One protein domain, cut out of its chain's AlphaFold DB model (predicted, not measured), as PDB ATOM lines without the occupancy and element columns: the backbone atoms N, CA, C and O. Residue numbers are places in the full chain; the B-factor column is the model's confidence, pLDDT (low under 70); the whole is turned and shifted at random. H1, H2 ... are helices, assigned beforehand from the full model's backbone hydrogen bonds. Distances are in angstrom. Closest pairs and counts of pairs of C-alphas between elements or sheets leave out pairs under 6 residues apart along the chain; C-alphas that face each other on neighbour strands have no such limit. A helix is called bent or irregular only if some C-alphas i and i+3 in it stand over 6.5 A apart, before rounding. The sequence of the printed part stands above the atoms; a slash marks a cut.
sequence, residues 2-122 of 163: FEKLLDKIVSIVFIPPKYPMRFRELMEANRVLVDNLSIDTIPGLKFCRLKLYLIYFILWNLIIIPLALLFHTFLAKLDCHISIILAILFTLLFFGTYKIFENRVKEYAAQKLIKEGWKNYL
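This is residues 2 to 122 of the 163 residues of an uncharacterized protein of Nitratiruptor tergarcus DSM 16512 (UniProt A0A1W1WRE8). One very long helix, H5, makes the whole length of the domain, and the other parts pack on it or loop away from it: H1 crosses it, H2 packs on it towards its last residues, and H3 meets it with residues 52 to 60 and then spreads away from it as one arm of an open V. H4 and the link after it close the wide end of this V, where residues 65 to 74, 76 to 82 and 84 to 89 stand free, so that this end sticks out from the rest. The 121 printed residues hold five named helices, in the order H1, H2, H3, H4, H5, and no named strand; the class is all helix, with 92 residues in the helices. The whole is loose, with a radius of gyration of the C-alphas of 19.2 A, and its outline is a rod spanning 63 by 24 by 21 A.

The hub is H5, residues 80 to 121, which touches three other helices. H3, residues 49 to 70, touches H5 with residues 52 to 60 alone, beside residues 94 to 102 of H5; the closest C-alphas, those of Tyr 56 and Tyr 98, are 7.0 A apart. The two run opposite ways at a steep tilt of 44 degrees. H3 has a kink of 27 degrees near residue 60. H1, residues 2 to 13, touches H5 with residues 6 to 10 alone and is about perpendicular to it, at 86 degrees; the closest C-alphas are those of Val 10 and Ala 109, at 6.2 A. H1 also touches H3, with residues 9 to 13 alone, at a steep tilt of 47 degrees, opposite ways; the closest C-alphas, those of Val 13 and Lys 51, are 5.8 A apart. H2, residues 23 to 34, touches residues 107 to 121 of H5, at a steep tilt of 40 degrees, opposite ways; the C-alphas of Leu 26 and Ile 114 come closest, at 6.2 A. H4, residues 72 to 75, touches no helix: it is close to H5 but not clearly touching, with the closest C-alphas, those of Leu 75 and Ser 83, 7.9 A apart. H2 is apart from H1, H3 and H4. Outside the helices, residues 14 to 15 pair with residues 46 to 47, antiparallel. In H1 and H2 every O i to N i+4 pair is within hydrogen-bond range; in H3 it is 16 of 18 and in H5 37 of 38, while H4 is too short for such a pair.

H5 is 61.5 A long, from C-alpha 80 at (516.849, 533.646, 360.157) to C-alpha 121 at (519.486, 572.403, 407.802). H3 is 31.9 A long; it is neither bent nor irregular, but only just: C-alphas 63 and 66 are 6.0 A apart. H1 begins at C-alpha 2 at (531.577, 558.252, 385.347) and is 16.4 A long. H2 is 16.5 A long, and H4 5.0 A.

The C-alphas farthest apart, those of Lys 77 and Tyr 121, are 63.2 A apart. The printed part has no cut. The link from H2 to H3, residues 35 to 48, is long; that from H1 to H2 is short, and those from H3 to H4 and from H4 to H5 are tight. The mean pLDDT of the printed part is 90.7, and no printed residue is under 70.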
ATOM      1  N   PHE A   2     532.997 558.624 385.296       76.31
ATOM      2  CA  PHE A   2     531.577 558.252 385.347       76.31
ATOM      3  C   PHE A   2     530.689 559.250 386.112       76.31
ATOM      4  O   PHE A   2     529.656 559.654 385.594       76.31
ATOM      5  N   GLU A   3     531.120 559.741 387.279       80.38
ATOM      6  CA  GLU A   3     530.331 560.729 388.038       80.38
ATOM      7  C   GLU A   3     530.124 562.050 387.291       80.38
ATOM      8  O   GLU A   3     529.035 562.606 387.321       80.38
ATOM      9  N   LYS A   4     531.131 562.523 386.543       87.56
ATOM     10  CA  LYS A   4     530.998 563.728 385.705       87.56
ATOM     11  C   LYS A   4     529.972 563.529 384.586       87.56
ATOM     12  O   LYS A   4     529.258 564.461 384.229       87.56
ATOM     13  N   LEU A   5     529.908 562.321 384.024       86.38
ATOM     14  CA  LEU A   5     528.903 561.969 383.026       86.38
ATOM     15  C   LEU A   5     527.508 561.918 383.661       86.38
ATOM     16  O   LEU A   5     526.583 562.506 383.109       86.38
ATOM     17  N   LEU A   6     527.365 561.273 384.823       88.44
ATOM     18  CA  LEU A   6     526.102 561.228 385.564       88.44
ATOM     19  C   LEU A   6     525.606 562.619 385.948       88.44
ATOM     20  O   LEU A   6     524.435 562.909 385.735       88.44
ATOM     21  N   ASP A   7     526.479 563.497 386.436       90.75
ATOM     22  CA  ASP A   7     526.118 564.873 386.784       90.75
ATOM     23  C   ASP A   7     525.606 565.653 385.560       90.75
ATOM     24  O   ASP A   7     524.580 566.341 385.610       90.75
ATOM     25  N   LYS A   8     526.250 565.457 384.403       91.62
ATOM     26  CA  LYS A   8     525.792 566.031 383.135       91.62
ATOM     27  C   LYS A   8     524.455 565.440 382.677       91.62
ATOM     28  O   LYS A   8     523.603 566.179 382.201       91.62
ATOM     29  N   ILE A   9     524.240 564.134 382.831       91.12
ATOM     30  CA  ILE A   9     522.961 563.490 382.494       91.12
ATOM     31  C   ILE A   9     521.857 564.028 383.404       91.12
ATOM     32  O   ILE A   9     520.828 564.485 382.907       91.12
ATOM     33  N   VAL A  10     522.087 564.025 384.720       91.00
ATOM     34  CA  VAL A  10     521.137 564.504 385.724       91.00
ATOM     35  C   VAL A  10     520.767 565.954 385.470       91.00
ATOM     36  O   VAL A  10     519.579 566.240 385.426       91.00
ATOM     37  N   SER A  11     521.712 566.849 385.184       89.62
ATOM     38  CA  SER A  11     521.372 568.250 384.878       89.62
ATOM     39  C   SER A  11     520.471 568.429 383.642       89.62
ATOM     40  O   SER A  11     519.747 569.417 383.555       89.62
ATOM     41  N   ILE A  12     520.455 567.472 382.706       90.00
ATOM     42  CA  ILE A  12     519.579 567.498 381.522       90.00
ATOM     43  C   ILE A  12     518.191 566.909 381.824       90.00
ATOM     44  O   ILE A  12     517.181 567.410 381.308       90.00
ATOM     45  N   VAL A  13     518.134 565.818 382.601       90.81
ATOM     46  CA  VAL A  13     516.899 565.044 382.829       90.81
ATOM     47  C   VAL A  13     516.125 565.462 384.071       90.81
ATOM     48  O   VAL A  13     514.904 565.294 384.099       90.81
ATOM     49  N   PHE A  14     516.822 565.966 385.087       90.94
ATOM     50  CA  PHE A  14     516.259 566.335 386.374       90.94
ATOM     51  C   PHE A  14     515.562 567.684 386.273       90.94
ATOM     52  O   PHE A  14     516.090 568.645 385.716       90.94
ATOM     53  N   ILE A  15     514.350 567.740 386.810       86.88
ATOM     54  CA  ILE A  15     513.560 568.959 386.887       86.88
ATOM     55  C   ILE A  15     513.662 569.431 388.338       86.88
ATOM     56  O   ILE A  15     513.070 568.783 389.206       86.88
ATOM     57  N   PRO A  16     514.404 570.518 388.620       80.94
ATOM     58  CA  PRO A  16     514.587 570.980 389.986       80.94
ATOM     59  C   PRO A  16     513.238 571.364 390.611       80.94
ATOM     60  O   PRO A  16     512.358 571.896 389.919       80.94
ATOM     61  N   PRO A  17     513.042 571.100 391.913       84.31
ATOM     62  CA  PRO A  17     511.814 571.473 392.592       84.31
ATOM     63  C   PRO A  17     511.683 572.998 392.685       84.31
ATOM     64  O   PRO A  17     512.658 573.719 392.874       84.31
ATOM     65  N   LYS A  18     510.445 573.495 392.578       83.62
ATOM     66  CA  LYS A  18     510.135 574.935 392.649       83.62
ATOM     67  C   LYS A  18     510.411 575.542 394.032       83.62
ATOM     68  O   LYS A  18     510.640 576.741 394.139       83.62
ATOM     69  N   TYR A  19     510.351 574.722 395.077       83.38
ATOM     70  CA  TYR A  19     510.541 575.121 396.467       83.38
ATOM     71  C   TYR A  19     511.566 574.187 397.120       83.38
ATOM     72  O   TYR A  19     511.616 573.011 396.743       83.38
ATOM     73  N   PRO A  20     512.367 574.674 398.085       84.81
ATOM     74  CA  PRO A  20     513.267 573.813 398.842       84.81
ATOM     75  C   PRO A  20     512.467 572.766 399.627       84.81
ATOM     76  O   PRO A  20     511.356 573.042 400.089       84.81
ATOM     77  N   MET A  21     513.036 571.567 399.777       87.62
ATOM     78  CA  MET A  21     512.443 570.526 400.621       87.62
ATOM     79  C   MET A  21     512.376 571.006 402.064       87.62
ATOM     80  O   MET A  21     513.321 571.617 402.562       87.62
ATOM     81  N   ARG A  22     511.276 570.693 402.749       90.12
ATOM     82  CA  ARG A  22     511.158 570.943 404.190       90.12
ATOM     83  C   ARG A  22     512.087 570.005 404.956       90.12
ATOM     84  O   ARG A  22     512.360 568.903 404.492       90.12
ATOM     85  N   PHE A  23     512.466 570.373 406.180       90.38
ATOM     86  CA  PHE A  23     513.321 569.536 407.031       90.38
ATOM     87  C   PHE A  23     512.822 568.086 407.140       90.38
ATOM     88  O   PHE A  23     513.556 567.143 406.867       90.38
ATOM     89  N   ARG A  24     511.536 567.891 407.447       89.00
ATOM     90  CA  ARG A  24     510.941 566.549 407.541       89.00
ATOM     91  C   ARG A  24     511.003 565.773 406.224       89.00
ATOM     92  O   ARG A  24     511.257 564.577 406.234       89.00
ATOM     93  N   GLU A  25     510.748 566.446 405.107       90.62
ATOM     94  CA  GLU A  25     510.814 565.834 403.775       90.62
ATOM     95  C   GLU A  25     512.247 565.407 403.447       90.62
ATOM     96  O   GLU A  25     512.450 564.325 402.909       90.62
ATOM     97  N   LEU A  26     513.234 566.216 403.839       92.44
ATOM     98  CA  LEU A  26     514.648 565.883 403.724       92.44
ATOM     99  C   LEU A  26     515.023 564.669 404.590       92.44
ATOM    100  O   LEU A  26     515.710 563.777 404.099       92.44
ATOM    101  N   MET A  27     514.582 564.618 405.851       93.31
ATOM    102  CA  MET A  27     514.863 563.488 406.748       93.31
ATOM    103  C   MET A  27     514.235 562.191 406.233       93.31
ATOM    104  O   MET A  27     514.890 561.150 406.205       93.31
ATOM    105  N   GLU A  28     512.995 562.267 405.747       91.56
ATOM    106  CA  GLU A  28     512.316 561.140 405.112       91.56
ATOM    107  C   GLU A  28     513.049 560.679 403.848       91.56
ATOM    108  O   GLU A  28     513.299 559.490 403.678       91.56
ATOM    109  N   ALA A  29     513.453 561.615 402.986       92.31
ATOM    110  CA  ALA A  29     514.191 561.309 401.767       92.31
ATOM    111  C   ALA A  29     515.557 560.665 402.064       92.31
ATOM    112  O   ALA A  29     515.951 559.713 401.391       92.31
ATOM    113  N   ASN A  30     516.254 561.141 403.100       93.75
ATOM    114  CA  ASN A  30     517.498 560.541 403.572       93.75
ATOM    115  C   ASN A  30     517.272 559.109 404.080       93.75
ATOM    116  O   ASN A  30     517.995 558.202 403.679       93.75
ATOM    117  N   ARG A  31     516.229 558.882 404.888       92.81
ATOM    118  CA  ARG A  31     515.846 557.541 405.358       92.81
ATOM    119  C   ARG A  31     515.535 556.600 404.196       92.81
ATOM    120  O   ARG A  31     516.044 555.488 404.174       92.81
ATOM    121  N   VAL A  32     514.764 557.054 403.206       92.50
ATOM    122  CA  VAL A  32     514.442 556.276 401.995       92.50
ATOM    123  C   VAL A  32     515.708 555.840 401.256       92.50
ATOM    124  O   VAL A  32     515.790 554.686 400.841       92.50
ATOM    125  N   LEU A  33     516.703 556.723 401.117       90.69
ATOM    126  CA  LEU A  33     517.978 556.363 400.495       90.69
ATOM    127  C   LEU A  33     518.816 555.400 401.344       90.69
ATOM    128  O   LEU A  33     519.393 554.470 400.790       90.69
ATOM    129  N   VAL A  34     518.898 555.615 402.659       91.62
ATOM    130  CA  VAL A  34     519.677 554.758 403.573       91.62
ATOM    131  C   VAL A  34     519.079 553.351 403.658       91.62
ATOM    132  O   VAL A  34     519.807 552.363 403.576       91.62
ATOM    133  N   ASP A  35     517.752 553.254 403.741       90.00
ATOM    134  CA  ASP A  35     517.015 551.992 403.849       90.00
ATOM    135  C   ASP A  35     516.838 551.285 402.485       90.00
ATOM    136  O   ASP A  35     516.201 550.235 402.414       90.00
ATOM    137  N   ASN A  36     517.394 551.833 401.394       87.19
ATOM    138  CA  ASN A  36     517.232 551.340 400.016       87.19
ATOM    139  C   ASN A  36     515.758 551.146 399.604       87.19
ATOM    140  O   ASN A  36     515.401 550.198 398.899       87.19
ATOM    141  N   LEU A  37     514.885 552.049 400.054       88.19
ATOM    142  CA  LEU A  37     513.465 552.040 399.718       88.19
ATOM    143  C   LEU A  37     513.217 552.675 398.340       88.19
ATOM    144  O   LEU A  37     514.085 553.303 397.734       88.19
ATOM    145  N   SER A  38     511.993 552.524 397.828       85.00
ATOM    146  CA  SER A  38     511.602 553.060 396.522       85.00
ATOM    147  C   SER A  38     511.752 554.585 396.462       85.00
ATOM    148  O   SER A  38     511.004 555.317 397.106       85.00
ATOM    149  N   ILE A  39     512.673 555.051 395.624       85.50
ATOM    150  CA  ILE A  39     513.097 556.457 395.495       85.50
ATOM    151  C   ILE A  39     511.993 557.346 394.897       85.50
ATOM    152  O   ILE A  39     511.986 558.561 395.084       85.50
ATOM    153  N   ASP A  40     511.010 556.744 394.222       80.00
ATOM    154  CA  ASP A  40     509.866 557.453 393.638       80.00
ATOM    155  C   ASP A  40     508.967 558.137 394.698       80.00
ATOM    156  O   ASP A  40     508.110 558.946 394.344       80.00
ATOM    157  N   THR A  41     509.167 557.853 395.992       81.19
ATOM    158  CA  THR A  41     508.470 558.518 397.107       81.19
ATOM    159  C   THR A  41     509.095 559.859 397.509       81.19
ATOM    160  O   THR A  41     508.461 560.620 398.243       81.19
ATOM    161  N   ILE A  42     510.309 560.180 397.037       85.31
ATOM    162  CA  ILE A  42     511.033 561.394 397.436       85.31
ATOM    163  C   ILE A  42     510.374 562.642 396.817       85.31
ATOM    164  O   ILE A  42     510.314 562.777 395.588       85.31
ATOM    165  N   PRO A  43     509.903 563.603 397.636       78.81
ATOM    166  CA  PRO A  43     509.279 564.819 397.134       78.81
ATOM    167  C   PRO A  43     510.288 565.694 396.380       78.81
ATOM    168  O   PRO A  43     511.441 565.841 396.765       78.81
ATOM    169  N   GLY A  44     509.842 566.293 395.274       78.88
ATOM    170  CA  GLY A  44     510.694 567.142 394.432       78.88
ATOM    171  C   GLY A  44     511.572 566.381 393.436       78.88
ATOM    172  O   GLY A  44     512.149 567.005 392.548       78.88
ATOM    173  N   LEU A  45     511.610 565.047 393.504       83.88
ATOM    174  CA  LEU A  45     512.344 564.227 392.554       83.88
ATOM    175  C   LEU A  45     511.524 564.005 391.268       83.88
ATOM    176  O   LEU A  45     510.719 563.081 391.168       83.88
ATOM    177  N   LYS A  46     511.693 564.882 390.270       86.06
ATOM    178  CA  LYS A  46     511.001 564.778 388.973       86.06
ATOM    179  C   LYS A  46     511.984 564.672 387.815       86.06
ATOM    180  O   LYS A  46     512.972 565.398 387.753       86.06
ATOM    181  N   PHE A  47     511.658 563.813 386.850       88.44
ATOM    182  CA  PHE A  47     512.461 563.609 385.645       88.44
ATOM    183  C   PHE A  47     511.632 563.725 384.377       88.44
ATOM    184  O   PHE A  47     510.492 563.257 384.299       88.44
ATOM    185  N   CYS A  48     512.248 564.275 383.335       90.69
ATOM    186  CA  CYS A  48     511.704 564.182 381.992       90.69
ATOM    187  C   CYS A  48     512.005 562.791 381.410       90.69
ATOM    188  O   CYS A  48     513.105 562.540 380.914       90.69
ATOM    189  N   ARG A  49     511.008 561.895 381.447       88.50
ATOM    190  CA  ARG A  49     511.128 560.516 380.935       88.50
ATOM    191  C   ARG A  49     511.625 560.466 379.492       88.50
ATOM    192  O   ARG A  49     512.513 559.679 379.186       88.50
ATOM    193  N   LEU A  50     511.118 561.351 378.632       91.12
ATOM    194  CA  LEU A  50     511.532 561.419 377.231       91.12
ATOM    195  C   LEU A  50     513.035 561.702 377.086       91.12
ATOM    196  O   LEU A  50     513.721 560.994 376.356       91.12
ATOM    197  N   LYS A  51     513.566 562.690 377.818       93.06
ATOM    198  CA  LYS A  51     515.002 563.011 377.784       93.06
ATOM    199  C   LYS A  51     515.853 561.850 378.296       93.06
ATOM    200  O   LYS A  51     516.892 561.563 377.712       93.06
ATOM    201  N   LEU A  52     515.403 561.168 379.351       93.56
ATOM    202  CA  LEU A  52     516.103 560.006 379.897       93.56
ATOM    203  C   LEU A  52     516.187 558.865 378.873       93.56
ATOM    204  O   LEU A  52     517.266 558.309 378.667       93.56
ATOM    205  N   TYR A  53     515.076 558.565 378.193       93.62
ATOM    206  CA  TYR A  53     515.047 557.590 377.100       93.62
ATOM    207  C   TYR A  53     515.964 557.987 375.944       93.62
ATOM    208  O   TYR A  53     516.733 557.151 375.484       93.62
ATOM    209  N   LEU A  54     515.929 559.247 375.498       94.88
ATOM    210  CA  LEU A  54     516.768 559.722 374.391       94.88
ATOM    211  C   LEU A  54     518.263 559.621 374.709       94.88
ATOM    212  O   LEU A  54     519.032 559.137 373.883       94.88
ATOM    213  N   ILE A  55     518.679 560.032 375.911       95.00
ATOM    214  CA  ILE A  55     520.081 559.928 376.336       95.00
ATOM    215  C   ILE A  55     520.522 558.467 376.349       95.00
ATOM    216  O   ILE A  55     521.563 558.136 375.786       95.00
ATOM    217  N   TYR A  56     519.727 557.591 376.965       95.25
ATOM    218  CA  TYR A  56     520.056 556.174 377.019       95.25
ATOM    219  C   TYR A  56     520.097 555.543 375.622       95.25
ATOM    220  O   TYR A  56     521.029 554.808 375.310       95.25
ATOM    221  N   PHE A  57     519.148 555.888 374.752       94.94
ATOM    222  CA  PHE A  57     519.117 555.430 373.366       94.94
ATOM    223  C   PHE A  57     520.387 555.824 372.602       94.94
ATOM    224  O   PHE A  57     520.969 554.987 371.914       94.94
ATOM    225  N   ILE A  58     520.861 557.064 372.756       95.12
ATOM    226  CA  ILE A  58     522.111 557.526 372.135       95.12
ATOM    227  C   ILE A  58     523.311 556.742 372.684       95.12
ATOM    228  O   ILE A  58     524.119 556.244 371.903       95.12
ATOM    229  N   LEU A  59     523.415 556.594 374.011       93.88
ATOM    230  CA  LEU A  59     524.508 555.851 374.653       93.88
ATOM    231  C   LEU A  59     524.538 554.381 374.218       93.88
ATOM    232  O   LEU A  59     525.608 553.839 373.951       93.88
ATOM    233  N   TRP A  60     523.370 553.752 374.113       94.69
ATOM    234  CA  TRP A  60     523.241 552.365 373.685       94.69
ATOM    235  C   TRP A  60     523.679 552.173 372.231       94.69
ATOM    236  O   TRP A  60     524.484 551.293 371.929       94.69
ATOM    237  N   ASN A  61     523.208 553.036 371.326       93.50
ATOM    238  CA  ASN A  61     523.570 552.969 369.910       93.50
ATOM    239  C   ASN A  61     525.052 553.270 369.663       93.50
ATOM    240  O   ASN A  61     525.648 552.666 368.775       93.50
ATOM    241  N   LEU A  62     525.668 554.133 370.477       95.00
ATOM    242  CA  LEU A  62     527.105 554.405 370.400       95.00
ATOM    243  C   LEU A  62     527.954 553.143 370.628       95.00
ATOM    244  O   LEU A  62     529.061 553.056 370.108       95.00
ATOM    245  N   ILE A  63     527.437 552.165 371.377       92.81
ATOM    246  CA  ILE A  63     528.103 550.882 371.636       92.81
ATOM    247  C   ILE A  63     527.682 549.833 370.600       92.81
ATOM    248  O   ILE A  63     528.531 549.140 370.039       92.81
ATOM    249  N   ILE A  64     526.380 549.714 370.327       92.00
ATOM    250  CA  ILE A  64     525.842 548.652 369.469       92.00
ATOM    251  C   ILE A  64     526.184 548.849 367.994       92.00
ATOM    252  O   ILE A  64     526.488 547.865 367.328       92.00
ATOM    253  N   ILE A  65     526.171 550.077 367.468       93.62
ATOM    254  CA  ILE A  65     526.443 550.310 366.040       93.62
ATOM    255  C   ILE A  65     527.876 549.891 365.668       93.62
ATOM    256  O   ILE A  65     528.026 549.108 364.728       93.62
ATOM    257  N   PRO A  66     528.936 550.315 366.389       94.38
ATOM    258  CA  PRO A  66     530.291 549.844 366.103       94.38
ATOM    259  C   PRO A  66     530.437 548.329 366.248       94.38
ATOM    260  O   PRO A  66     531.097 547.693 365.428       94.38
ATOM    261  N   LEU A  67     529.792 547.742 367.259       91.81
ATOM    262  CA  LEU A  67     529.816 546.300 367.479       91.81
ATOM    263  C   LEU A  67     529.158 545.553 366.307       91.81
ATOM    264  O   LEU A  67     529.719 544.591 365.793       91.81
ATOM    265  N   ALA A  68     528.008 546.033 365.836       91.12
ATOM    266  CA  ALA A  68     527.308 545.468 364.690       91.12
ATOM    267  C   ALA A  68     528.129 545.579 363.399       91.12
ATOM    268  O   ALA A  68     528.168 544.623 362.630       91.12
ATOM    269  N   LEU A  69     528.825 546.700 363.177       93.75
ATOM    270  CA  LEU A  69     529.726 546.867 362.031       93.75
ATOM    271  C   LEU A  69     530.905 545.888 362.091       93.75
ATOM    272  O   LEU A  69     531.238 545.271 361.081       93.75
ATOM    273  N   LEU A  70     531.503 545.701 363.270       94.56
ATOM    274  CA  LEU A  70     532.624 544.779 363.469       94.56
ATOM    275  C   LEU A  70     532.219 543.317 363.233       94.56
ATOM    276  O   LEU A  70     532.956 542.564 362.602       94.56
ATOM    277  N   PHE A  71     531.029 542.926 363.689       92.69
ATOM    278  CA  PHE A  71     530.496 541.573 363.520       92.69
ATOM    279  C   PHE A  71     529.624 541.399 362.266       92.69
ATOM    280  O   PHE A  71     529.042 540.332 362.075       92.69
ATOM    281  N   HIS A  72     529.547 542.399 361.384       91.50
ATOM    282  CA  HIS A  72     528.610 542.419 360.255       91.50
ATOM    283  C   HIS A  72     528.720 541.175 359.361       91.50
ATOM    284  O   HIS A  72     527.712 540.573 359.006       91.50
ATOM    285  N   THR A  73     529.938 540.747 359.019       91.44
ATOM    286  CA  THR A  73     530.167 539.589 358.135       91.44
ATOM    287  C   THR A  73     529.728 538.263 358.752       91.44
ATOM    288  O   THR A  73     529.336 537.353 358.022       91.44
ATOM    289  N   PHE A  74     529.788 538.150 360.080       89.75
ATOM    290  CA  PHE A  74     529.276 537.004 360.823       89.75
ATOM    291  C   PHE A  74     527.748 537.055 360.904       89.75
ATOM    292  O   PHE A  74     527.082 536.079 360.570       89.75
ATOM    293  N   LEU A  75     527.198 538.218 361.267       88.25
ATOM    294  CA  LEU A  75     525.755 538.427 361.379       88.25
ATOM    295  C   LEU A  75     525.034 538.206 360.041       88.25
ATOM    296  O   LEU A  75     523.967 537.607 360.019       88.25
ATOM    297  N   ALA A  76     525.638 538.610 358.921       90.00
ATOM    298  CA  ALA A  76     525.072 538.438 357.583       90.00
ATOM    299  C   ALA A  76     524.952 536.969 357.132       90.00
ATOM    300  O   ALA A  76     524.228 536.681 356.184       90.00
ATOM    301  N   LYS A  77     525.672 536.043 357.780       92.25
ATOM    302  CA  LYS A  77     525.650 534.604 357.466       92.25
ATOM    303  C   LYS A  77     524.772 533.790 358.424       92.25
ATOM    304  O   LYS A  77     524.698 532.574 358.270       92.25
ATOM    305  N   LEU A  78     524.160 534.424 359.428       91.31
ATOM    306  CA  LEU A  78     523.316 533.739 360.408       91.31
ATOM    307  C   LEU A  78     521.987 533.288 359.797       91.31
ATOM    308  O   LEU A  78     521.390 533.984 358.978       91.31
ATOM    309  N   ASP A  79     521.491 532.143 360.268       93.06
ATOM    310  CA  ASP A  79     520.136 531.690 359.965       93.06
ATOM    311  C   ASP A  79     519.083 532.681 360.497       93.06
ATOM    312  O   ASP A  79     519.274 533.356 361.521       93.06
ATOM    313  N   CYS A  80     517.943 532.748 359.809       91.56
ATOM    314  CA  CYS A  80     516.849 533.646 360.157       91.56
ATOM    315  C   CYS A  80     516.282 533.366 361.561       91.56
ATOM    316  O   CYS A  80     516.066 534.306 362.327       91.56
ATOM    317  N   HIS A  81     516.117 532.098 361.954       93.69
ATOM    318  CA  HIS A  81     515.576 531.738 363.269       93.69
ATOM    319  C   HIS A  81     516.515 532.181 364.392       93.69
ATOM    320  O   HIS A  81     516.072 532.755 365.389       93.69
ATOM    321  N   ILE A  82     517.824 531.977 364.210       92.62
ATOM    322  CA  ILE A  82     518.838 532.403 365.185       92.62
ATOM    323  C   ILE A  82     518.854 533.932 365.297       92.62
ATOM    324  O   ILE A  82     518.928 534.471 366.400       92.62
ATOM    325  N   SER A  83     518.718 534.635 364.172       91.56
ATOM    326  CA  SER A  83     518.673 536.101 364.138       91.56
ATOM    327  C   SER A  83     517.469 536.667 364.898       91.56
ATOM    328  O   SER A  83     517.612 537.643 365.635       91.56
ATOM    329  N   ILE A  84     516.298 536.029 364.787       93.69
ATOM    330  CA  ILE A  84     515.096 536.412 365.546       93.69
ATOM    331  C   ILE A  84     515.323 536.225 367.051       93.69
ATOM    332  O   ILE A  84     515.050 537.139 367.832       93.69
ATOM    333  N   ILE A  85     515.861 535.073 367.468       95.69
ATOM    334  CA  ILE A  85     516.154 534.797 368.884       95.69
ATOM    335  C   ILE A  85     517.151 535.824 369.431       95.69
ATOM    336  O   ILE A  85     516.943 536.386 370.507       95.69
ATOM    337  N   LEU A  86     518.205 536.120 368.670       91.56
ATOM    338  CA  LEU A  86     519.212 537.100 369.056       91.56
ATOM    339  C   LEU A  86     518.603 538.503 369.210       91.56
ATOM    340  O   LEU A  86     518.878 539.181 370.200       91.56
ATOM    341  N   ALA A  87     517.725 538.921 368.295       91.88
ATOM    342  CA  ALA A  87     517.026 540.203 368.378       91.88
ATOM    343  C   ALA A  87     516.129 540.310 369.628       91.88
ATOM    344  O   ALA A  87     516.109 541.356 370.287       91.88
ATOM    345  N   ILE A  88     515.431 539.231 370.003       96.25
ATOM    346  CA  ILE A  88     514.629 539.176 371.238       96.25
ATOM    347  C   ILE A  88     515.531 539.344 372.467       96.25
ATOM    348  O   ILE A  88     515.244 540.178 373.329       96.25
ATOM    349  N   LEU A  89     516.647 538.610 372.532       95.31
ATOM    350  CA  LEU A  89     517.604 538.710 373.640       95.31
ATOM    351  C   LEU A  89     518.204 540.117 373.754       95.31
ATOM    352  O   LEU A  89     518.273 540.665 374.854       95.31
ATOM    353  N   PHE A  90     518.573 540.739 372.631       92.56
ATOM    354  CA  PHE A  90     519.046 542.125 372.611       92.56
ATOM    355  C   PHE A  90     517.994 543.108 373.114       92.56
ATOM    356  O   PHE A  90     518.316 544.021 373.874       92.56
ATOM    357  N   THR A  91     516.735 542.911 372.727       94.06
ATOM    358  CA  THR A  91     515.629 543.766 373.166       94.06
ATOM    359  C   THR A  91     515.412 543.649 374.676       94.06
ATOM    360  O   THR A  91     515.286 544.662 375.365       94.06
ATOM    361  N   LEU A  92     515.438 542.428 375.223       96.31
ATOM    362  CA  LEU A  92     515.360 542.196 376.670       96.31
ATOM    363  C   LEU A  92     516.534 542.846 377.411       96.31
ATOM    364  O   LEU A  92     516.330 543.517 378.423       96.31
ATOM    365  N   LEU A  93     517.751 542.697 376.884       95.56
ATOM    366  CA  LEU A  93     518.950 543.289 377.468       95.56
ATOM    367  C   LEU A  93     518.885 544.825 377.474       95.56
ATOM    368  O   LEU A  93     519.240 545.443 378.480       95.56
ATOM    369  N   PHE A  94     518.388 545.438 376.397       95.19
ATOM    370  CA  PHE A  94     518.172 546.884 376.307       95.19
ATOM    371  C   PHE A  94     517.225 547.373 377.407       95.19
ATOM    372  O   PHE A  94     517.568 548.271 378.169       95.19
ATOM    373  N   PHE A  95     516.049 546.757 377.556       95.38
ATOM    374  CA  PHE A  95     515.096 547.192 378.580       95.38
ATOM    375  C   PHE A  95     515.578 546.902 380.007       95.38
ATOM    376  O   PHE A  95     515.381 547.732 380.898       95.38
ATOM    377  N   GLY A  96     516.247 545.769 380.230       95.88
ATOM    378  CA  GLY A  96     516.821 545.426 381.529       95.88
ATOM    379  C   GLY A  96     517.899 546.421 381.958       95.88
ATOM    380  O   GLY A  96     517.844 546.982 383.052       95.88
ATOM    381  N   THR A  97     518.847 546.716 381.069       95.19
ATOM    382  CA  THR A  97     519.920 547.674 381.371       95.19
ATOM    383  C   THR A  97     519.426 549.123 381.387       95.19
ATOM    384  O   THR A  97     519.932 549.910 382.188       95.19
ATOM    385  N   TYR A  98     518.387 549.475 380.618       95.31
ATOM    386  CA  TYR A  98     517.689 550.759 380.749       95.31
ATOM    387  C   TYR A  98     517.141 550.953 382.160       95.31
ATOM    388  O   TYR A  98     517.311 552.026 382.732       95.31
ATOM    389  N   LYS A  99     516.508 549.930 382.747       94.31
ATOM    390  CA  LYS A  99     515.950 550.032 384.101       94.31
ATOM    391  C   LYS A  99     517.018 550.240 385.165       94.31
ATOM    392  O   LYS A  99     516.841 551.073 386.050       94.31
ATOM    393  N   ILE A 100     518.148 549.550 385.036       93.69
ATOM    394  CA  ILE A 100     519.307 549.759 385.912       93.69
ATOM    395  C   ILE A 100     519.835 551.193 385.758       93.69
ATOM    396  O   ILE A 100     520.072 551.878 386.752       93.69
ATOM    397  N   PHE A 101     519.975 551.671 384.520       94.06
ATOM    398  CA  PHE A 101     520.411 553.035 384.231       94.06
ATOM    399  C   PHE A 101     519.448 554.089 384.795       94.06
ATOM    400  O   PHE A 101     519.889 555.022 385.462       94.06
ATOM    401  N   GLU A 102     518.142 553.927 384.571       93.06
ATOM    402  CA  GLU A 102     517.092 554.799 385.101       93.06
ATOM    403  C   GLU A 102     517.195 554.900 386.626       93.06
ATOM    404  O   GLU A 102     517.278 556.010 387.153       93.06
ATOM    405  N   ASN A 103     517.265 553.765 387.327       91.81
ATOM    406  CA  ASN A 103     517.395 553.748 388.782       91.81
ATOM    407  C   ASN A 103     518.671 554.454 389.244       91.81
ATOM    408  O   ASN A 103     518.614 555.289 390.142       91.81
ATOM    409  N   ARG A 104     519.804 554.210 388.578       92.06
ATOM    410  CA  ARG A 104     521.077 554.831 388.958       92.06
ATOM    411  C   ARG A 104     521.072 556.351 388.793       92.06
ATOM    412  O   ARG A 104     521.630 557.071 389.620       92.06
ATOM    413  N   VAL A 105     520.436 556.850 387.734       93.00
ATOM    414  CA  VAL A 105     520.264 558.292 387.501       93.00
ATOM    415  C   VAL A 105     519.345 558.904 388.563       93.00
ATOM    416  O   VAL A 105     519.648 559.984 389.078       93.00
ATOM    417  N   LYS A 106     518.261 558.208 388.934       91.62
ATOM    418  CA  LYS A 106     517.352 558.636 390.008       91.62
ATOM    419  C   LYS A 106     518.051 558.696 391.367       91.62
ATOM    420  O   LYS A 106     517.948 559.717 392.040       91.62
ATOM    421  N   GLU A 107     518.794 557.652 391.734       91.56
ATOM    422  CA  GLU A 107     519.605 557.583 392.958       91.56
ATOM    423  C   GLU A 107     520.575 558.757 393.057       91.56
ATOM    424  O   GLU A 107     520.608 559.458 394.067       91.56
ATOM    425  N   TYR A 108     521.339 559.004 391.991       92.19
ATOM    426  CA  TYR A 108     522.341 560.064 391.979       92.19
ATOM    427  C   TYR A 108     521.708 561.453 392.140       92.19
ATOM    428  O   TYR A 108     522.185 562.284 392.913       92.19
ATOM    429  N   ALA A 109     520.599 561.704 391.443       91.88
ATOM    430  CA  ALA A 109     519.861 562.954 391.565       91.88
ATOM    431  C   ALA A 109     519.237 563.134 392.959       91.88
ATOM    432  O   ALA A 109     519.303 564.230 393.510       91.88
ATOM    433  N   ALA A 110     518.683 562.071 393.551       91.81
ATOM    434  CA  ALA A 110     518.146 562.101 394.908       91.81
ATOM    435  C   ALA A 110     519.241 562.413 395.935       91.81
ATOM    436  O   ALA A 110     519.066 563.302 396.766       91.81
ATOM    437  N   GLN A 111     520.399 561.757 395.830       92.12
ATOM    438  CA  GLN A 111     521.555 562.046 396.679       92.12
ATOM    439  C   GLN A 111     521.999 563.502 396.546       92.12
ATOM    440  O   GLN A 111     522.256 564.156 397.554       92.12
ATOM    441  N   LYS A 112     522.065 564.032 395.321       90.56
ATOM    442  CA  LYS A 112     522.431 565.433 395.083       90.56
ATOM    443  C   LYS A 112     521.427 566.390 395.730       90.56
ATOM    444  O   LYS A 112     521.835 567.278 396.473       90.56
ATOM    445  N   LEU A 113     520.134 566.155 395.518       90.62
ATOM    446  CA  LEU A 113     519.048 566.952 396.086       90.62
ATOM    447  C   LEU A 113     519.069 566.939 397.626       90.62
ATOM    448  O   LEU A 113     518.921 567.982 398.263       90.62
ATOM    449  N   ILE A 114     519.297 565.771 398.233       92.12
ATOM    450  CA  ILE A 114     519.405 565.626 399.689       92.12
ATOM    451  C   ILE A 114     520.652 566.335 400.206       92.12
ATOM    452  O   ILE A 114     520.543 567.107 401.149       92.12
ATOM    453  N   LYS A 115     521.821 566.156 399.580       92.31
ATOM    454  CA  LYS A 115     523.054 566.854 399.985       92.31
ATOM    455  C   LYS A 115     522.919 568.374 399.901       92.31
ATOM    456  O   LYS A 115     523.460 569.081 400.748       92.31
ATOM    457  N   GLU A 116     522.213 568.888 398.898       89.81
ATOM    458  CA  GLU A 116     521.918 570.319 398.773       89.81
ATOM    459  C   GLU A 116     520.999 570.806 399.901       89.81
ATOM    460  O   GLU A 116     521.313 571.802 400.551       89.81
ATOM    461  N   GLY A 117     519.916 570.079 400.200       89.56
ATOM    462  CA  GLY A 117     519.034 570.400 401.327       89.56
ATOM    463  C   GLY A 117     519.727 570.278 402.686       89.56
ATOM    464  O   GLY A 117     519.514 571.101 403.574       89.56
ATOM    465  N   TRP A 118     520.610 569.294 402.835       93.25
ATOM    466  CA  TRP A 118     521.351 569.016 404.059       93.25
ATOM    467  C   TRP A 118     522.231 570.183 404.490       93.25
ATOM    468  O   TRP A 118     522.257 570.530 405.667       93.25
ATOM    469  N   LYS A 119     522.899 570.846 403.540       90.38
ATOM    470  CA  LYS A 119     523.729 572.028 403.823       90.38
ATOM    471  C   LYS A 119     522.942 573.178 404.454       90.38
ATOM    472  O   LYS A 119     523.536 573.973 405.172       90.38
ATOM    473  N   ASN A 120     521.636 573.262 404.195       88.56
ATOM    474  CA  ASN A 120     520.790 574.323 404.736       88.56
ATOM    475  C   ASN A 120     520.360 574.037 406.179       88.56
ATOM    476  O   ASN A 120     520.324 574.956 406.990       88.56
ATOM    477  N   TYR A 121     520.036 572.780 406.495       88.31
ATOM    478  CA  TYR A 121     519.486 572.403 407.802       88.31
ATOM    479  C   TYR A 121     520.536 571.898 408.798       88.31
ATOM    480  O   TYR A 121     520.427 572.149 409.991       88.31
ATOM    481  N   LEU A 122     521.564 571.192 408.322       89.00
ATOM    482  CA  LEU A 122     522.592 570.553 409.150       89.00
ATOM    483  C   LEU A 122     524.011 570.956 408.691       89.00
ATOM    484  O   LEU A 122     524.835 570.088 408.393       89.00
TER     485      LEU A 122